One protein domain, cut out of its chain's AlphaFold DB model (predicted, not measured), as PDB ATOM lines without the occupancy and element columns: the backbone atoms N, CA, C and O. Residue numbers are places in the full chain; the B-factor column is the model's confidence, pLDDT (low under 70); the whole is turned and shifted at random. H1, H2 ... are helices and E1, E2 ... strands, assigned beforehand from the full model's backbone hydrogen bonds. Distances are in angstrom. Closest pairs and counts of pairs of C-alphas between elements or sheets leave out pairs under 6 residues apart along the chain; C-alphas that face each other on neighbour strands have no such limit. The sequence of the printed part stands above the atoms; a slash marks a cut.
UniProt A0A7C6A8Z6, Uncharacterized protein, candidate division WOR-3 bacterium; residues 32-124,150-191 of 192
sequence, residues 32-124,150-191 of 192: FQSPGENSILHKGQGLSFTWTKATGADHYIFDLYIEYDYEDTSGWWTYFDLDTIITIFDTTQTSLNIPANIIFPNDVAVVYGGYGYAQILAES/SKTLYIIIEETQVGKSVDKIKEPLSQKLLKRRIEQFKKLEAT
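This is residues 32 to 124 and 150 to 191 of the 192 residues of an uncharacterized protein of candidate division WOR-3 bacterium (UniProt A0A7C6A8Z6). A long, twisted sheet with the order E2, E8, E7, E4, E5 forms a wall, and a small sheet of E1, E3 and E6 lies over part of one face, so the two are only partly face to face. The short helix H1 follows E6 over the large sheet, while the longer helix H2 only grazes that sheet with residues 174 to 182 and sticks out with residues 183 to 189. The printed part has 135 residues, with two named helices and eight named strands in the order E1 E2 E3 E4 E5 E6 H1 E7 E8 H2; the class is mixed, the large sheet is mixed and the small one is antiparallel. The whole is only just compact, close to loose, with a radius of gyration of the C-alphas of 16.9 A, and only just flat, spanning 56 by 37 by 20 A.

In the large sheet, E7, residues 108 to 124, is the antiparallel neighbour of E4, residues 59 to 72, at 171 degrees; N 117 and O 65 are 2.8 A apart. E4 bends by 68 degrees at residue 69 and E7 by 94 degrees at residue 111. E4 and E5, residues 77 to 88, form a hairpin, with N 66 and O 82 at 2.8 A. E8, residues 153 to 157, is antiparallel to E7, with N 116 and O 155 at 2.8 A. The edge strand E2, residues 39 to 41, is parallel to E8 at 27 degrees, with N 41 and O 156 at 2.8 A. In the small sheet, E3, residues 47 to 51, is antiparallel to E6, residues 95 to 98, with N 49 and O 96 at 2.8 A, and to E1, residues 32 to 34, with N 50 and O 34 at 2.8 A. E3 and E7 are apart, but only just: their closest C-alphas are 8.0 A apart. H1, residues 100 to 103, is on the large sheet at a height of 8.3 A, only just over none of its strands: 2 of its 4 C-alphas fall on E4. H2, residues 173 to 189, comes closest to E7 at the C-alphas of Ser 174 and Gly 113, 7.3 A apart. Each O i to N i+4 pair in H2 is within hydrogen-bond range; H1 is too short for such a pair.

E1 begins at C-alpha 32, (-18.320, -19.332, 20.751). E7 measures 39.8 A, E4 38.1 A and E5 35.5 A. H2 measures 24.4 A and ends at C-alpha 189, (-6.909, -14.147, 35.406).

The two farthest C-alphas, of Gly 56 and Asp 167, are 56.6 A apart. Residues 125 to 149 are not printed; C-alphas 124 and 150 are 14.8 A apart across this cut. The link from E8 to H2, 15 residues, is long, and residues 163 to 173 stand free. pLDDT is under 70 at residues 161 to 179, 181 to 182 and 184 to 191.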
ATOM      1  N   PHE A  32     -18.709 -18.518  21.894       96.25
ATOM      2  CA  PHE A  32     -18.320 -19.332  20.751       96.25
ATOM      3  C   PHE A  32     -19.011 -20.699  20.807       96.25
ATOM      4  O   PHE A  32     -19.071 -21.355  21.845       96.25
ATOM      5  N   GLN A  33     -19.542 -21.116  19.664       95.81
ATOM      6  CA  GLN A  33     -20.047 -22.465  19.420       95.81
ATOM      7  C   GLN A  33     -18.996 -23.311  18.697       95.81
ATOM      8  O   GLN A  33     -18.910 -24.517  18.914       95.81
ATOM      9  N   SER A  34     -18.195 -22.673  17.843       93.75
ATOM     10  CA  SER A  34     -17.055 -23.271  17.165       93.75
ATOM     11  C   SER A  34     -15.964 -22.211  16.996       93.75
ATOM     12  O   SER A  34     -16.287 -21.116  16.543       93.75
ATOM     13  N   PRO A  35     -14.697 -22.513  17.313       92.06
ATOM     14  CA  PRO A  35     -14.301 -23.631  18.165       92.06
ATOM     15  C   PRO A  35     -14.939 -23.479  19.566       92.06
ATOM     16  O   PRO A  35     -15.159 -22.370  20.034       92.06
ATOM     17  N   GLY A  36     -15.319 -24.586  20.212       77.31
ATOM     18  CA  GLY A  36     -15.998 -24.545  21.523       77.31
ATOM     19  C   GLY A  36     -15.050 -24.418  22.722       77.31
ATOM     20  O   GLY A  36     -15.488 -24.183  23.846       77.31
ATOM     21  N   GLU A  37     -13.753 -24.598  22.485       81.50
ATOM     22  CA  GLU A  37     -12.674 -24.568  23.471       81.50
ATOM     23  C   GLU A  37     -11.360 -24.171  22.781       81.50
ATOM     24  O   GLU A  37     -11.367 -23.778  21.610       81.50
ATOM     25  N   ASN A  38     -10.235 -24.272  23.495       83.00
ATOM     26  CA  ASN A  38      -8.917 -23.982  22.932       83.00
ATOM     27  C   ASN A  38      -8.696 -24.759  21.628       83.00
ATOM     28  O   ASN A  38      -8.918 -25.968  21.564       83.00
ATOM     29  N   SER A  39      -8.232 -24.061  20.596       87.88
ATOM     30  CA  SER A  39      -8.048 -24.624  19.261       87.88
ATOM     31  C   SER A  39      -6.569 -24.841  18.962       87.88
ATOM     32  O   SER A  39      -5.738 -24.003  19.303       87.88
ATOM     33  N   ILE A  40      -6.238 -25.961  18.319       90.25
ATOM     34  CA  ILE A  40      -4.915 -26.202  17.736       90.25
ATOM     35  C   ILE A  40      -5.030 -25.966  16.234       90.25
ATOM     36  O   ILE A  40      -5.909 -26.533  15.583       90.25
ATOM     37  N   LEU A  41      -4.138 -25.142  15.697       92.50
ATOM     38  CA  LEU A  41      -4.080 -24.785  14.292       92.50
ATOM     39  C   LEU A  41      -2.726 -25.185  13.702       92.50
ATOM     40  O   LEU A  41      -1.664 -24.877  14.248       92.50
ATOM     41  N   HIS A  42      -2.773 -25.844  12.552       93.25
ATOM     42  CA  HIS A  42      -1.603 -26.231  11.774       93.25
ATOM     43  C   HIS A  42      -1.498 -25.405  10.495       93.25
ATOM     44  O   HIS A  42      -2.502 -24.945   9.943       93.25
ATOM     45  N   LYS A  43      -0.275 -25.284   9.969       92.94
ATOM     46  CA  LYS A  43      -0.012 -24.621   8.688       92.94
ATOM     47  C   LYS A  43      -0.961 -25.129   7.593       92.94
ATOM     48  O   LYS A  43      -1.112 -26.332   7.388       92.94
ATOM     49  N   GLY A  44      -1.553 -24.193   6.853       91.00
ATOM     50  CA  GLY A  44      -2.488 -24.481   5.761       91.00
ATOM     51  C   GLY A  44      -3.945 -24.649   6.203       91.00
ATOM     52  O   GLY A  44      -4.814 -24.823   5.350       91.00
ATOM     53  N   GLN A  45      -4.234 -24.555   7.501       94.19
ATOM     54  CA  GLN A  45      -5.597 -24.498   8.021       94.19
ATOM     55  C   GLN A  45      -6.056 -23.048   8.208       94.19
ATOM     56  O   GLN A  45      -5.273 -22.171   8.566       94.19
ATOM     57  N   GLY A  46      -7.338 -22.801   7.941       95.00
ATOM     58  CA  GLY A  46      -8.020 -21.564   8.320       95.00
ATOM     59  C   GLY A  46      -8.757 -21.729   9.647       95.00
ATOM     60  O   GLY A  46      -8.802 -22.825  10.208       95.00
ATOM     61  N   LEU A  47      -9.387 -20.654  10.111       94.81
ATOM     62  CA  LEU A  47     -10.228 -20.660  11.304       94.81
ATOM     63  C   LEU A  47     -11.657 -20.260  10.956       94.81
ATOM     64  O   LEU A  47     -11.892 -19.208  10.368       94.81
ATOM     65  N   SER A  48     -12.609 -21.086  11.378       96.50
ATOM     66  CA  SER A  48     -14.036 -20.800  11.264       96.50
ATOM     67  C   SER A  48     -14.623 -20.619  12.651       96.50
ATOM     68  O   SER A  48     -14.674 -21.564  13.441       96.50
ATOM     69  N   PHE A  49     -15.094 -19.408  12.912       97.19
ATOM     70  CA  PHE A  49     -15.760 -19.035  14.143       97.19
ATOM     71  C   PHE A  49     -17.269 -19.035  13.941       97.19
ATOM     72  O   PHE A  49     -17.776 -18.518  12.944       97.19
ATOM     73  N   THR A  50     -17.991 -19.581  14.908       98.00
ATOM     74  CA  THR A  50     -19.433 -19.401  15.070       98.00
ATOM     75  C   THR A  50     -19.729 -19.069  16.522       98.00
ATOM     76  O   THR A  50     -19.040 -19.549  17.423       98.00
ATOM     77  N   TRP A  51     -20.747 -18.252  16.773       97.81
ATOM     78  CA  TRP A  51     -21.133 -17.844  18.125       97.81
ATOM     79  C   TRP A  51     -22.649 -17.798  18.301       97.81
ATOM     80  O   TRP A  51     -23.416 -17.821  17.339       97.81
ATOM     81  N   THR A  52     -23.106 -17.763  19.549       96.88
ATOM     82  CA  THR A  52     -24.520 -17.557  19.864       96.88
ATOM     83  C   THR A  52     -24.926 -16.119  19.567       96.88
ATOM     84  O   THR A  52     -24.206 -15.178  19.888       96.88
ATOM     85  N   LYS A  53     -26.117 -15.928  18.995       96.75
ATOM     86  CA  LYS A  53     -26.695 -14.589  18.853       96.75
ATOM     87  C   LYS A  53     -27.011 -14.006  20.236       96.75
ATOM     88  O   LYS A  53     -27.757 -14.634  20.987       96.75
ATOM     89  N   ALA A  54     -26.524 -12.801  20.528       96.44
ATOM     90  CA  ALA A  54     -26.890 -12.068  21.737       96.44
ATOM     91  C   ALA A  54     -28.161 -11.239  21.494       96.44
ATOM     92  O   ALA A  54     -28.256 -10.474  20.532       96.44
ATOM     93  N   THR A  55     -29.170 -11.391  22.352       95.25
ATOM     94  CA  THR A  55     -30.368 -10.534  22.323       95.25
ATOM     95  C   THR A  55     -30.006  -9.107  22.725       95.25
ATOM     96  O   THR A  55     -29.192  -8.934  23.624       95.25
ATOM     97  N   GLY A  56     -30.595  -8.095  22.089       93.94
ATOM     98  CA  GLY A  56     -30.331  -6.690  22.440       93.94
ATOM     99  C   GLY A  56     -28.985  -6.139  21.957       93.94
ATOM    100  O   GLY A  56     -28.696  -4.980  22.213       93.94
ATOM    101  N   ALA A  57     -28.169  -6.927  21.245       95.94
ATOM    102  CA  ALA A  57     -26.968  -6.416  20.591       95.94
ATOM    103  C   ALA A  57     -27.331  -5.581  19.352       95.94
ATOM    104  O   ALA A  57     -28.134  -6.024  18.524       95.94
ATOM    105  N   ASP A  58     -26.691  -4.423  19.205       95.12
ATOM    106  CA  ASP A  58     -26.760  -3.551  18.028       95.12
ATOM    107  C   ASP A  58     -25.656  -3.879  17.011       95.12
ATOM    108  O   ASP A  58     -25.850  -3.733  15.801       95.12
ATOM    109  N   HIS A  59     -24.513  -4.377  17.487       95.12
ATOM    110  CA  HIS A  59     -23.410  -4.889  16.674       95.12
ATOM    111  C   HIS A  59     -22.539  -5.853  17.484       95.12
ATOM    112  O   HIS A  59     -22.661  -5.968  18.707       95.12
ATOM    113  N   TYR A  60     -21.641  -6.542  16.783       96.88
ATOM    114  CA  TYR A  60     -20.570  -7.314  17.401       96.88
ATOM    115  C   TYR A  60     -19.196  -6.714  17.103       96.88
ATOM    116  O   TYR A  60     -18.988  -6.115  16.043       96.88
ATOM    117  N   ILE A  61     -18.248  -6.928  18.009       96.31
ATOM    118  CA  ILE A  61     -16.822  -6.679  17.792       96.31
ATOM    119  C   ILE A  61     -16.098  -8.014  17.928       96.31
ATOM    120  O   ILE A  61     -16.131  -8.634  18.985       96.31
ATOM    121  N   PHE A  62     -15.473  -8.466  16.847       97.50
ATOM    122  CA  PHE A  62     -14.627  -9.651  16.839       97.50
ATOM    123  C   PHE A  62     -13.165  -9.216  16.933       97.50
ATOM    124  O   PHE A  62     -12.677  -8.534  16.032       97.50
ATOM    125  N   ASP A  63     -12.503  -9.598  18.017       97.44
ATOM    126  CA  ASP A  63     -11.085  -9.347  18.269       97.44
ATOM    127  C   ASP A  63     -10.305 -10.648  18.058       97.44
ATOM    128  O   ASP A  63     -10.665 -11.690  18.619       97.44
ATOM    129  N   LEU A  64      -9.281 -10.608  17.209       97.38
ATOM    130  CA  LEU A  64      -8.430 -11.743  16.884       97.38
ATOM    131  C   LEU A  64      -6.972 -11.321  16.874       97.38
ATOM    132  O   LEU A  64      -6.558 -10.459  16.099       97.38
ATOM    133  N   TYR A  65      -6.197 -12.077  17.633       97.62
ATOM    134  CA  TYR A  65      -4.755 -11.984  17.668       97.62
ATOM    135  C   TYR A  65      -4.127 -13.350  17.392       97.62
ATOM    136  O   TYR A  65      -4.541 -14.352  17.978       97.62
ATOM    137  N   ILE A  66      -3.125 -13.412  16.519       97.19
ATOM    138  CA  ILE A  66      -2.300 -14.599  16.262       97.19
ATOM    139  C   ILE A  66      -0.851 -14.153  16.075       97.19
ATOM    140  O   ILE A  66      -0.581 -13.281  15.258       97.19
ATOM    141  N   GLU A  67       0.085 -14.817  16.752       97.12
ATOM    142  CA  GLU A  67       1.517 -14.686  16.496       97.12
ATOM    143  C   GLU A  67       2.221 -16.046  16.419       97.12
ATOM    144  O   GLU A  67       1.859 -16.992  17.129       97.12
ATOM    145  N   TYR A  68       3.246 -16.159  15.572       96.62
ATOM    146  CA  TYR A  68       4.118 -17.337  15.535       96.62
ATOM    147  C   TYR A  68       5.477 -17.062  14.879       96.62
ATOM    148  O   TYR A  68       5.626 -16.193  14.019       96.62
ATOM    149  N   ASP A  69       6.458 -17.887  15.244       95.12
ATOM    150  CA  ASP A  69       7.771 -17.929  14.602       95.12
ATOM    151  C   ASP A  69       7.760 -18.925  13.435       95.12
ATOM    152  O   ASP A  69       7.218 -20.036  13.545       95.12
ATOM    153  N   TYR A  70       8.392 -18.565  12.320       94.81
ATOM    154  CA  TYR A  70       8.462 -19.420  11.138       94.81
ATOM    155  C   TYR A  70       9.766 -19.259  10.351       94.81
ATOM    156  O   TYR A  70      10.530 -18.320  10.537       94.81
ATOM    157  N   GLU A  71      10.036 -20.218   9.478       95.12
ATOM    158  CA  GLU A  71      11.034 -20.116   8.420       95.12
ATOM    159  C   GLU A  71      10.332 -19.800   7.104       95.12
ATOM    160  O   GLU A  71       9.348 -20.468   6.764       95.12
ATOM    161  N   ASP A  72      10.818 -18.804   6.371       94.94
ATOM    162  CA  ASP A  72      10.284 -18.450   5.064       94.94
ATOM    163  C   ASP A  72      10.758 -19.407   3.948       94.94
ATOM    164  O   ASP A  72      11.612 -20.275   4.135       94.94
ATOM    165  N   THR A  73      10.216 -19.258   2.739       94.00
ATOM    166  CA  THR A  73      10.612 -20.074   1.568       94.00
ATOM    167  C   THR A  73      12.070 -19.907   1.125       94.00
ATOM    168  O   THR A  73      12.551 -20.711   0.325       94.00
ATOM    169  N   SER A  74      12.785 -18.901   1.634       95.81
ATOM    170  CA  SER A  74      14.216 -18.682   1.402       95.81
ATOM    171  C   SER A  74      15.095 -19.248   2.527       95.81
ATOM    172  O   SER A  74      16.322 -19.167   2.431       95.81
ATOM    173  N   GLY A  75      14.498 -19.850   3.560       91.75
ATOM    174  CA  GLY A  75      15.201 -20.430   4.700       91.75
ATOM    175  C   GLY A  75      15.523 -19.430   5.817       91.75
ATOM    176  O   GLY A  75      16.325 -19.751   6.696       91.75
ATOM    177  N   TRP A  76      14.957 -18.218   5.791       94.06
ATOM    178  CA  TRP A  76      15.177 -17.219   6.837       94.06
ATOM    179  C   TRP A  76      14.173 -17.365   7.967       94.06
ATOM    180  O   TRP A  76      12.984 -17.564   7.741       94.06
ATOM    181  N   TRP A  77      14.662 -17.222   9.197       93.81
ATOM    182  CA  TRP A  77      13.806 -17.137  10.371       93.81
ATOM    183  C   TRP A  77      13.109 -15.773  10.424       93.81
ATOM    184  O   TRP A  77      13.773 -14.735  10.380       93.81
ATOM    185  N   THR A  78      11.788 -15.806  10.553       95.44
ATOM    186  CA  THR A  78      10.885 -14.655  10.524       95.44
ATOM    187  C   THR A  78       9.789 -14.836  11.578       95.44
ATOM    188  O   THR A  78       9.573 -15.920  12.121       95.44
ATOM    189  N   TYR A  79       9.092 -13.744  11.869       94.00
ATOM    190  CA  TYR A  79       7.970 -13.676  12.790       94.00
ATOM    191  C   TYR A  79       6.721 -13.182  12.050       94.00
ATOM    192  O   TYR A  79       6.821 -12.343  11.152       94.00
ATOM    193  N   PHE A  80       5.561 -13.729  12.401       97.19
ATOM    194  CA  PHE A  80       4.261 -13.314  11.886       97.19
ATOM    195  C   PHE A  80       3.380 -12.818  13.031       97.19
ATOM    196  O   PHE A  80       3.285 -13.494  14.057       97.19
ATOM    197  N   ASP A  81       2.682 -11.707  12.799       96.75
ATOM    198  CA  ASP A  81       1.600 -11.193  13.626       96.75
ATOM    199  C   ASP A  81       0.348 -10.867  12.798       96.75
ATOM    200  O   ASP A  81       0.387 -10.291  11.710       96.75
ATOM    201  N   LEU A  82      -0.801 -11.230  13.354       96.81
ATOM    202  CA  LEU A  82      -2.112 -10.785  12.917       96.81
ATOM    203  C   LEU A  82      -2.834 -10.241  14.141       96.81
ATOM    204  O   LEU A  82      -3.206 -11.013  15.015       96.81
ATOM    205  N   ASP A  83      -3.049  -8.932  14.167       96.75
ATOM    206  CA  ASP A  83      -3.845  -8.230  15.173       96.75
ATOM    207  C   ASP A  83      -4.982  -7.507  14.443       96.75
ATOM    208  O   ASP A  83      -4.744  -6.616  13.619       96.75
ATOM    209  N   THR A  84      -6.218  -7.972  14.633       94.75
ATOM    210  CA  THR A  84      -7.369  -7.462  13.891       94.75
ATOM    211  C   THR A  84      -8.623  -7.363  14.742       94.75
ATOM    212  O   THR A  84      -9.056  -8.312  15.388       94.75
ATOM    213  N   ILE A  85      -9.299  -6.223  14.594       95.56
ATOM    214  CA  ILE A  85     -10.613  -5.955  15.172       95.56
ATOM    215  C   ILE A  85     -11.613  -5.757  14.033       95.56
ATOM    216  O   ILE A  85     -11.418  -4.920  13.149       95.56
ATOM    217  N   ILE A  86     -12.698  -6.529  14.044       95.19
ATOM    218  CA  ILE A  86     -13.740  -6.503  13.015       95.19
ATOM    219  C   ILE A  86     -15.078  -6.147  13.658       95.19
ATOM    220  O   ILE A  86     -15.612  -6.894  14.473       95.19
ATOM    221  N   THR A  87     -15.662  -5.023  13.244       95.19
ATOM    222  CA  THR A  87     -17.024  -4.641  13.640       95.19
ATOM    223  C   THR A  87     -18.056  -5.248  12.687       95.19
ATOM    224  O   THR A  87     -18.004  -5.024  11.476       95.19
ATOM    225  N   ILE A  88     -19.028  -5.979  13.231       95.62
ATOM    226  CA  ILE A  88     -20.081  -6.683  12.491       95.62
ATOM    227  C   ILE A  88     -21.431  -6.035  12.817       95.62
ATOM    228  O   ILE A  88     -21.969  -6.207  13.908       95.62
ATOM    229  N   PHE A  89     -21.985  -5.287  11.859       93.19
ATOM    230  CA  PHE A  89     -23.264  -4.576  12.026       93.19
ATOM    231  C   PHE A  89     -24.494  -5.436  11.730       93.19
ATOM    232  O   PHE A  89     -25.591  -5.119  12.180       93.19
ATOM    233  N   ASP A  90     -24.339  -6.502  10.946       94.31
ATOM    234  CA  ASP A  90     -25.421  -7.457  10.741       94.31
ATOM    235  C   ASP A  90     -25.476  -8.405  11.941       94.31
ATOM    236  O   ASP A  90     -24.751  -9.393  12.011       94.31
ATOM    237  N   THR A  91     -26.356  -8.119  12.899       92.81
ATOM    238  CA  THR A  91     -26.510  -8.930  14.119       92.81
ATOM    239  C   THR A  91     -27.144 -10.301  13.866       92.81
ATOM    240  O   THR A  91     -27.300 -11.103  14.795       92.81
ATOM    241  N   THR A  92     -27.528 -10.599  12.618       95.25
ATOM    242  CA  THR A  92     -27.893 -11.950  12.178       95.25
ATOM    243  C   THR A  92     -26.680 -12.772  11.748       95.25
ATOM    244  O   THR A  92     -26.754 -14.000  11.780       95.25
ATOM    245  N   GLN A  93     -25.554 -12.128  11.426       97.06
ATOM    246  CA  GLN A  93     -24.293 -12.804  11.170       97.06
ATOM    247  C   GLN A  93     -23.710 -13.323  12.488       97.06
ATOM    248  O   GLN A  93     -23.314 -12.562  13.370       97.06
ATOM    249  N   THR A  94     -23.640 -14.645  12.604       97.25
ATOM    250  CA  THR A  94     -23.093 -15.347  13.774       97.25
ATOM    251  C   THR A  94     -21.925 -16.255  13.406       97.25
ATOM    252  O   THR A  94     -21.688 -17.279  14.049       97.25
ATOM    253  N   SER A  95     -21.239 -15.927  12.312       97.56
ATOM    254  CA  SER A  95     -20.074 -16.657  11.841       97.56
ATOM    255  C   SER A  95     -19.063 -15.752  11.147       97.56
ATOM    256  O   SER A  95     -19.402 -14.714  10.566       97.56
ATOM    257  N   LEU A  96     -17.799 -16.162  11.211       97.50
ATOM    258  CA  LEU A  96     -16.682 -15.516  10.537       97.50
ATOM    259  C   LEU A  96     -15.651 -16.572  10.145       97.50
ATOM    260  O   LEU A  96     -15.273 -17.409  10.960       97.50
ATOM    261  N   ASN A  97     -15.188 -16.529   8.898       97.06
ATOM    262  CA  ASN A  97     -14.148 -17.422   8.400       97.06
ATOM    263  C   ASN A  97     -12.888 -16.616   8.082       97.06
ATOM    264  O   ASN A  97     -12.942 -15.690   7.274       97.06
ATOM    265  N   ILE A  98     -11.769 -17.013   8.682       96.81
ATOM    266  CA  ILE A  98     -10.431 -16.492   8.422       96.81
ATOM    267  C   ILE A  98      -9.686 -17.525   7.566       96.81
ATOM    268  O   ILE A  98      -9.330 -18.601   8.060       96.81
ATOM    269  N   PRO A  99      -9.472 -17.246   6.269       96.94
ATOM    270  CA  PRO A  99      -8.810 -18.178   5.367       96.94
ATOM    271  C   PRO A  99      -7.378 -18.516   5.793       96.94
ATOM    272  O   PRO A  99      -6.656 -17.677   6.331       96.94
ATOM    273  N   ALA A 100      -6.934 -19.728   5.453       96.38
ATOM    274  CA  ALA A 100      -5.599 -20.217   5.785       96.38
ATOM    275  C   ALA A 100      -4.470 -19.309   5.286       96.38
ATOM    276  O   ALA A 100      -3.480 -19.158   5.978       96.38
ATOM    277  N   ASN A 101      -4.613 -18.686   4.114       97.00
ATOM    278  CA  ASN A 101      -3.585 -17.821   3.526       97.00
ATOM    279  C   ASN A 101      -3.480 -16.438   4.191       97.00
ATOM    280  O   ASN A 101      -2.543 -15.704   3.894       97.00
ATOM    281  N   ILE A 102      -4.451 -16.070   5.035       97.31
ATOM    282  CA  ILE A 102      -4.358 -14.880   5.889       97.31
ATOM    283  C   ILE A 102      -3.543 -15.209   7.138       97.31
ATOM    284  O   ILE A 102      -2.720 -14.403   7.546       97.31
ATOM    285  N   ILE A 103      -3.754 -16.398   7.712       96.69
ATOM    286  CA  ILE A 103      -3.058 -16.843   8.926       96.69
ATOM    287  C   ILE A 103      -1.658 -17.365   8.602       96.69
ATOM    288  O   ILE A 103      -0.743 -17.135   9.366       96.69
ATOM    289  N   PHE A 104      -1.494 -18.055   7.475       96.81
ATOM    290  CA  PHE A 104      -0.241 -18.620   6.979       96.81
ATOM    291  C   PHE A 104       0.003 -18.132   5.545       96.81
ATOM    292  O   PHE A 104      -0.391 -18.813   4.589       96.81
ATOM    293  N   PRO A 105       0.614 -16.950   5.365       96.56
ATOM    294  CA  PRO A 105       0.943 -16.433   4.043       96.56
ATOM    295  C   PRO A 105       1.845 -17.379   3.231       96.56
ATOM    296  O   PRO A 105       2.471 -18.301   3.753       96.56
ATOM    297  N   ASN A 106       1.893 -17.169   1.913       95.12
ATOM    298  CA  ASN A 106       2.520 -18.109   0.971       95.12
ATOM    299  C   ASN A 106       4.034 -18.296   1.165       95.12
ATOM    300  O   ASN A 106       4.592 -19.287   0.697       95.12
ATOM    301  N   ASP A 107       4.703 -17.340   1.800       95.62
ATOM    302  CA  ASP A 107       6.127 -17.384   2.110       95.62
ATOM    303  C   ASP A 107       6.439 -18.200   3.369       95.62
ATOM    304  O   ASP A 107       7.593 -18.562   3.556       95.62
ATOM    305  N   VAL A 108       5.446 -18.577   4.179       95.44
ATOM    306  CA  VAL A 108       5.640 -19.437   5.352       95.44
ATOM    307  C   VAL A 108       6.008 -20.851   4.901       95.44
ATOM    308  O   VAL A 108       5.172 -21.577   4.359       95.44
ATOM    309  N   ALA A 109       7.238 -21.303   5.154       92.94
ATOM    310  CA  ALA A 109       7.719 -22.644   4.809       92.94
ATOM    311  C   ALA A 109       7.577 -23.635   5.973       92.94
ATOM    312  O   ALA A 109       6.924 -24.671   5.810       92.94
ATOM    313  N   VAL A 110       8.112 -23.307   7.149       93.19
ATOM    314  CA  VAL A 110       8.053 -24.145   8.360       93.19
ATOM    315  C   VAL A 110       7.582 -23.298   9.527       93.19
ATOM    316  O   VAL A 110       8.160 -22.256   9.789       93.19
ATOM    317  N   VAL A 111       6.557 -23.743  10.249       94.38
ATOM    318  CA  VAL A 111       6.120 -23.077  11.485       94.38
ATOM    319  C   VAL A 111       6.810 -23.739  12.669       94.38
ATOM    320  O   VAL A 111       6.767 -24.965  12.764       94.38
ATOM    321  N   TYR A 112       7.416 -22.947  13.557       91.25
ATOM    322  CA  TYR A 112       8.079 -23.421  14.781       91.25
ATOM    323  C   TYR A 112       7.130 -23.465  15.981       91.25
ATOM    324  O   TYR A 112       7.293 -24.279  16.890       91.25
ATOM    325  N   GLY A 113       6.114 -22.610  15.956       89.06
ATOM    326  CA  GLY A 113       5.037 -22.580  16.928       89.06
ATOM    327  C   GLY A 113       4.638 -21.159  17.283       89.06
ATOM    328  O   GLY A 113       5.342 -20.195  16.989       89.06
ATOM    329  N   GLY A 114       3.491 -21.044  17.935       93.62
ATOM    330  CA  GLY A 114       2.934 -19.761  18.321       93.62
ATOM    331  C   GLY A 114       1.618 -19.909  19.055       93.62
ATOM    332  O   GLY A 114       1.246 -21.000  19.501       93.62
ATOM    333  N   TYR A 115       0.923 -18.799  19.216       95.00
ATOM    334  CA  TYR A 115      -0.351 -18.756  19.909       95.00
ATOM    335  C   TYR A 115      -1.172 -17.564  19.440       95.00
ATOM    336  O   TYR A 115      -0.709 -16.703  18.704       95.00
ATOM    337  N   GLY A 116      -2.410 -17.525  19.886       95.81
ATOM    338  CA  GLY A 116      -3.317 -16.437  19.622       95.81
ATOM    339  C   GLY A 116      -4.507 -16.495  20.555       95.81
ATOM    340  O   GLY A 116      -4.623 -17.392  21.401       95.81
ATOM    341  N   TYR A 117      -5.415 -15.556  20.367       95.75
ATOM    342  CA  TYR A 117      -6.714 -15.581  20.998       95.75
ATOM    343  C   TYR A 117      -7.775 -14.998  20.074       95.75
ATOM    344  O   TYR A 117      -7.476 -14.237  19.158       95.75
ATOM    345  N   ALA A 118      -9.025 -15.352  20.341       96.75
ATOM    346  CA  ALA A 118     -10.185 -14.699  19.770       96.75
ATOM    347  C   ALA A 118     -11.194 -14.364  20.871       96.75
ATOM    348  O   ALA A 118     -11.395 -15.151  21.804       96.75
ATOM    349  N   GLN A 119     -11.863 -13.227  20.736       96.50
ATOM    350  CA  GLN A 119     -12.978 -12.819  21.581       96.50
ATOM    351  C   GLN A 119     -14.089 -12.228  20.710       96.50
ATOM    352  O   GLN A 119     -13.831 -11.612  19.675       96.50
ATOM    353  N   ILE A 120     -15.342 -12.430  21.113       97.19
ATOM    354  CA  ILE A 120     -16.489 -11.761  20.502       97.19
ATOM    355  C   ILE A 120     -17.228 -10.962  21.571       97.19
ATOM    356  O   ILE A 120     -17.610 -11.479  22.622       97.19
ATOM    357  N   LEU A 121     -17.409  -9.678  21.297       96.62
ATOM    358  CA  LEU A 121     -18.107  -8.736  22.150       96.62
ATOM    359  C   LEU A 121     -19.452  -8.432  21.493       96.62
ATOM    360  O   LEU A 121     -19.522  -8.175  20.290       96.62
ATOM    361  N   ALA A 122     -20.519  -8.459  22.279       96.88
ATOM    362  CA  ALA A 122     -21.827  -7.947  21.909       96.88
ATOM    363  C   ALA A 122     -22.011  -6.580  22.559       96.88
ATOM    364  O   ALA A 122     -21.895  -6.463  23.779       96.88
ATOM    365  N   GLU A 123     -22.327  -5.564  21.764       95.62
ATOM    366  CA  GLU A 123     -22.533  -4.201  22.254       95.62
ATOM    367  C   GLU A 123     -23.942  -3.703  21.935       95.62
ATOM    368  O   GLU A 123     -24.499  -4.008  20.879       95.62
ATOM    369  N   SER A 124     -24.507  -2.929  22.859       95.25
ATOM    370  CA  SER A 124     -25.709  -2.118  22.668       95.25
ATOM    371  C   SER A 124     -25.373  -0.654  22.912       95.25
ATOM    372  O   SER A 124     -24.652  -0.320  23.861       95.25
ATOM    373  N   SER A 150     -17.798 -12.736  25.207       94.25
ATOM    374  CA  SER A 150     -17.553 -14.164  25.283       94.25
ATOM    375  C   SER A 150     -16.354 -14.436  26.174       94.25
ATOM    376  O   SER A 150     -15.468 -13.600  26.355       94.25
ATOM    377  N   LYS A 151     -16.249 -15.687  26.619       92.00
ATOM    378  CA  LYS A 151     -14.956 -16.204  27.062       92.00
ATOM    379  C   LYS A 151     -13.936 -16.083  25.931       92.00
ATOM    380  O   LYS A 151     -14.270 -16.335  24.770       92.00
ATOM    381  N   THR A 152     -12.705 -15.755  26.300       93.25
ATOM    382  CA  THR A 152     -11.563 -15.769  25.391       93.25
ATOM    383  C   THR A 152     -11.295 -17.191  24.922       93.25
ATOM    384  O   THR A 152     -11.190 -18.124  25.723       93.25
ATOM    385  N   LEU A 153     -11.189 -17.360  23.610       93.88
ATOM    386  CA  LEU A 153     -10.784 -18.605  22.987       93.88
ATOM    387  C   LEU A 153      -9.295 -18.540  22.689       93.88
ATOM    388  O   LEU A 153      -8.868 -17.687  21.920       93.88
ATOM    389  N   TYR A 154      -8.509 -19.454  23.251       94.56
ATOM    390  CA  TYR A 154      -7.077 -19.509  22.975       94.56
ATOM    391  C   TYR A 154      -6.783 -20.386  21.759       94.56
ATOM    392  O   TYR A 154      -7.338 -21.477  21.603       94.56
ATOM    393  N   ILE A 155      -5.875 -19.918  20.910       94.56
ATOM    394  CA  ILE A 155      -5.427 -20.605  19.700       94.56
ATOM    395  C   ILE A 155      -3.964 -20.990  19.904       94.56
ATOM    396  O   ILE A 155      -3.157 -20.187  20.366       94.56
ATOM    397  N   ILE A 156      -3.610 -22.224  19.575       92.94
ATOM    398  CA  ILE A 156      -2.244 -22.740  19.626       92.94
ATOM    399  C   ILE A 156      -1.815 -23.014  18.195       92.94
ATOM    400  O   ILE A 156      -2.486 -23.761  17.487       92.94
ATOM    401  N   ILE A 157      -0.690 -22.440  17.782       93.88
ATOM    402  CA  ILE A 157      -0.096 -22.734  16.482       93.88
ATOM    403  C   ILE A 157       0.971 -23.806  16.694       93.88
ATOM    404  O   ILE A 157       1.964 -23.567  17.387       93.88
ATOM    405  N   GLU A 158       0.762 -24.993  16.132       90.50
ATOM    406  CA  GLU A 158       1.695 -26.110  16.290       90.50
ATOM    407  C   GLU A 158       2.740 -26.188  15.174       90.50
ATOM    408  O   GLU A 158       2.506 -25.818  14.020       90.50
ATOM    409  N   GLU A 159       3.908 -26.710  15.549       87.19
ATOM    410  CA  GLU A 159       5.037 -26.923  14.651       87.19
ATOM    411  C   GLU A 159       4.636 -27.801  13.457       87.19
ATOM    412  O   GLU A 159       3.941 -28.812  13.593       87.19
ATOM    413  N   THR A 160       5.118 -27.449  12.264       77.69
ATOM    414  CA  THR A 160       4.966 -28.330  11.102       77.69
ATOM    415  C   THR A 160       5.924 -29.509  11.269       77.69
ATOM    416  O   THR A 160       7.132 -29.337  11.137       77.69
ATOM    417  N   GLN A 161       5.422 -30.718  11.551       59.25
ATOM    418  CA  GLN A 161       6.289 -31.899  11.620       59.25
ATOM    419  C   GLN A 161       6.907 -32.192  10.247       59.25
ATOM    420  O   GLN A 161       6.281 -32.804   9.384       59.25
ATOM    421  N   VAL A 162       8.162 -31.790  10.048       47.91
ATOM    422  CA  VAL A 162       8.944 -32.152   8.863       47.91
ATOM    423  C   VAL A 162       9.989 -33.191   9.257       47.91
ATOM    424  O   VAL A 162      11.071 -32.847   9.718       47.91
ATOM    425  N   GLY A 163       9.661 -34.476   9.078       43.72
ATOM    426  CA  GLY A 163      10.589 -35.552   8.686       43.72
ATOM    427  C   GLY A 163      11.945 -35.727   9.396       43.72
ATOM    428  O   GLY A 163      12.801 -36.415   8.843       43.72
ATOM    429  N   LYS A 164      12.194 -35.161  10.583       39.75
ATOM    430  CA  LYS A 164      13.405 -35.439  11.373       39.75
ATOM    431  C   LYS A 164      13.118 -36.593  12.332       39.75
ATOM    432  O   LYS A 164      12.221 -36.510  13.163       39.75
ATOM    433  N   SER A 165      13.870 -37.680  12.164       37.91
ATOM    434  CA  SER A 165      13.795 -38.937  12.920       37.91
ATOM    435  C   SER A 165      13.447 -38.748  14.402       37.91
ATOM    436  O   SER A 165      14.127 -38.016  15.123       37.91
ATOM    437  N   VAL A 166      12.436 -39.491  14.846       40.91
ATOM    438  CA  VAL A 166      11.749 -39.455  16.150       40.91
ATOM    439  C   VAL A 166      12.618 -39.907  17.345       40.91
ATOM    440  O   VAL A 166      12.109 -40.157  18.429       40.91
ATOM    441  N   ASP A 167      13.945 -39.967  17.236       41.19
ATOM    442  CA  ASP A 167      14.741 -40.675  18.251       41.19
ATOM    443  C   ASP A 167      15.152 -39.870  19.490       41.19
ATOM    444  O   ASP A 167      15.660 -40.465  20.439       41.19
ATOM    445  N   LYS A 168      14.901 -38.555  19.580       40.94
ATOM    446  CA  LYS A 168      15.130 -37.799  20.835       40.94
ATOM    447  C   LYS A 168      14.205 -36.593  21.019       40.94
ATOM    448  O   LYS A 168      14.688 -35.495  21.291       40.94
ATOM    449  N   ILE A 169      12.888 -36.769  20.967       42.50
ATOM    450  CA  ILE A 169      11.989 -35.747  21.528       42.50
ATOM    451  C   ILE A 169      11.743 -36.093  23.000       42.50
ATOM    452  O   ILE A 169      10.786 -36.768  23.367       42.50
ATOM    453  N   LYS A 170      12.656 -35.630  23.870       46.28
ATOM    454  CA  LYS A 170      12.272 -35.279  25.250       46.28
ATOM    455  C   LYS A 170      11.074 -34.336  25.126       46.28
ATOM    456  O   LYS A 170      11.173 -33.455  24.281       46.28
ATOM    457  N   GLU A 171      10.011 -34.569  25.912       47.53
ATOM    458  CA  GLU A 171       8.749 -33.792  25.983       47.53
ATOM    459  C   GLU A 171       8.824 -32.506  25.138       47.53
ATOM    460  O   GLU A 171       9.610 -31.629  25.521       47.53
ATOM    461  N   PRO A 172       8.112 -32.422  23.986       53.22
ATOM    462  CA  PRO A 172       8.305 -31.358  23.008       53.22
ATOM    463  C   PRO A 172       8.403 -30.026  23.737       53.22
ATOM    464  O   PRO A 172       7.547 -29.716  24.569       53.22
ATOM    465  N   LEU A 173       9.473 -29.267  23.492       49.75
ATOM    466  CA  LEU A 173       9.708 -27.996  24.179       49.75
ATOM    467  C   LEU A 173       8.453 -27.102  24.106       49.75
ATOM    468  O   LEU A 173       8.130 -26.426  25.082       49.75
ATOM    469  N   SER A 174       7.695 -27.219  23.010       52.44
ATOM    470  CA  SER A 174       6.361 -26.657  22.797       52.44
ATOM    471  C   SER A 174       5.333 -27.066  23.859       52.44
ATOM    472  O   SER A 174       4.737 -26.184  24.458       52.44
ATOM    473  N   GLN A 175       5.168 -28.347  24.205       51.44
ATOM    474  CA  GLN A 175       4.218 -28.794  25.240       51.44
ATOM    475  C   GLN A 175       4.596 -28.327  26.653       51.44
ATOM    476  O   GLN A 175       3.729 -28.012  27.474       51.44
ATOM    477  N   LYS A 176       5.896 -28.247  26.954       61.62
ATOM    478  CA  LYS A 176       6.375 -27.758  28.254       61.62
ATOM    479  C   LYS A 176       6.247 -26.238  28.382       61.62
ATOM    480  O   LYS A 176       5.876 -25.741  29.446       61.62
ATOM    481  N   LEU A 177       6.540 -25.502  27.309       56.81
ATOM    482  CA  LEU A 177       6.295 -24.060  27.223       56.81
ATOM    483  C   LEU A 177       4.792 -23.755  27.247       56.81
ATOM    484  O   LEU A 177       4.384 -22.822  27.930       56.81
ATOM    485  N   LEU A 178       3.977 -24.595  26.607       59.94
ATOM    486  CA  LEU A 178       2.518 -24.508  26.578       59.94
ATOM    487  C   LEU A 178       1.913 -24.632  27.976       59.94
ATOM    488  O   LEU A 178       1.168 -23.751  28.393       59.94
ATOM    489  N   LYS A 179       2.278 -25.671  28.742       67.56
ATOM    490  CA  LYS A 179       1.819 -25.811  30.136       67.56
ATOM    491  C   LYS A 179       2.199 -24.590  30.971       67.56
ATOM    492  O   LYS A 179       1.362 -24.067  31.694       67.56
ATOM    493  N   ARG A 180       3.430 -24.087  30.819       71.69
ATOM    494  CA  ARG A 180       3.896 -22.897  31.546       71.69
ATOM    495  C   ARG A 180       3.150 -21.623  31.160       71.69
ATOM    496  O   ARG A 180       2.816 -20.856  32.053       71.69
ATOM    497  N   ARG A 181       2.884 -21.391  29.872       64.75
ATOM    498  CA  ARG A 181       2.147 -20.205  29.411       64.75
ATOM    499  C   ARG A 181       0.677 -20.269  29.813       64.75
ATOM    500  O   ARG A 181       0.183 -19.300  30.369       64.75
ATOM    501  N   ILE A 182       0.012 -21.418  29.659       66.88
ATOM    502  CA  ILE A 182      -1.367 -21.612  30.143       66.88
ATOM    503  C   ILE A 182      -1.447 -21.387  31.659       66.88
ATOM    504  O   ILE A 182      -2.370 -20.734  32.137       66.88
ATOM    505  N   GLU A 183      -0.483 -21.891  32.431       74.31
ATOM    506  CA  GLU A 183      -0.415 -21.634  33.874       74.31
ATOM    507  C   GLU A 183      -0.147 -20.161  34.209       74.31
ATOM    508  O   GLU A 183      -0.664 -19.672  35.209       74.31
ATOM    509  N   GLN A 184       0.642 -19.445  33.403       69.75
ATOM    510  CA  GLN A 184       0.869 -18.008  33.573       69.75
ATOM    511  C   GLN A 184      -0.394 -17.195  33.274       69.75
ATOM    512  O   GLN A 184      -0.756 -16.352  34.087       69.75
ATOM    513  N   PHE A 185      -1.105 -17.492  32.184       60.69
ATOM    514  CA  PHE A 185      -2.362 -16.819  31.844       60.69
ATOM    515  C   PHE A 185      -3.458 -17.083  32.881       60.69
ATOM    516  O   PHE A 185      -4.041 -16.140  33.401       60.69
ATOM    517  N   LYS A 186      -3.641 -18.340  33.311       64.50
ATOM    518  CA  LYS A 186      -4.581 -18.678  34.396       64.50
ATOM    519  C   LYS A 186      -4.246 -17.998  35.722       64.50
ATOM    520  O   LYS A 186      -5.139 -17.749  36.522       64.50
ATOM    521  N   LYS A 187      -2.960 -17.752  35.993       67.25
ATOM    522  CA  LYS A 187      -2.541 -17.002  37.183       67.25
ATOM    523  C   LYS A 187      -2.881 -15.526  37.069       67.25
ATOM    524  O   LYS A 187      -3.287 -14.973  38.076       67.25
ATOM    525  N   LEU A 188      -2.730 -14.926  35.890       53.62
ATOM    526  CA  LEU A 188      -3.091 -13.528  35.652       53.62
ATOM    527  C   LEU A 188      -4.601 -13.315  35.838       53.62
ATOM    528  O   LEU A 188      -4.977 -12.447  36.615       53.62
ATOM    529  N   GLU A 189      -5.438 -14.189  35.268       54.03
ATOM    530  CA  GLU A 189      -6.909 -14.147  35.406       54.03
ATOM    531  C   GLU A 189      -7.421 -14.389  36.842       54.03
ATOM    532  O   GLU A 189      -8.548 -14.033  37.162       54.03
ATOM    533  N   ALA A 190      -6.623 -15.009  37.717       56.28
ATOM    534  CA  ALA A 190      -7.004 -15.286  39.108       56.28
ATOM    535  C   ALA A 190      -6.623 -14.161  40.091       56.28
ATOM    536  O   ALA A 190      -6.818 -14.321  41.299       56.28
ATOM    537  N   THR A 191      -6.024 -13.073  39.596       50.06
ATOM    538  CA  THR A 191      -5.558 -11.935  40.411       50.06
ATOM    539  C   THR A 191      -6.452 -10.696  40.337       50.06
ATOM    540  O   THR A 191      -6.180  -9.748  41.074       50.06
TER     541      THR A 191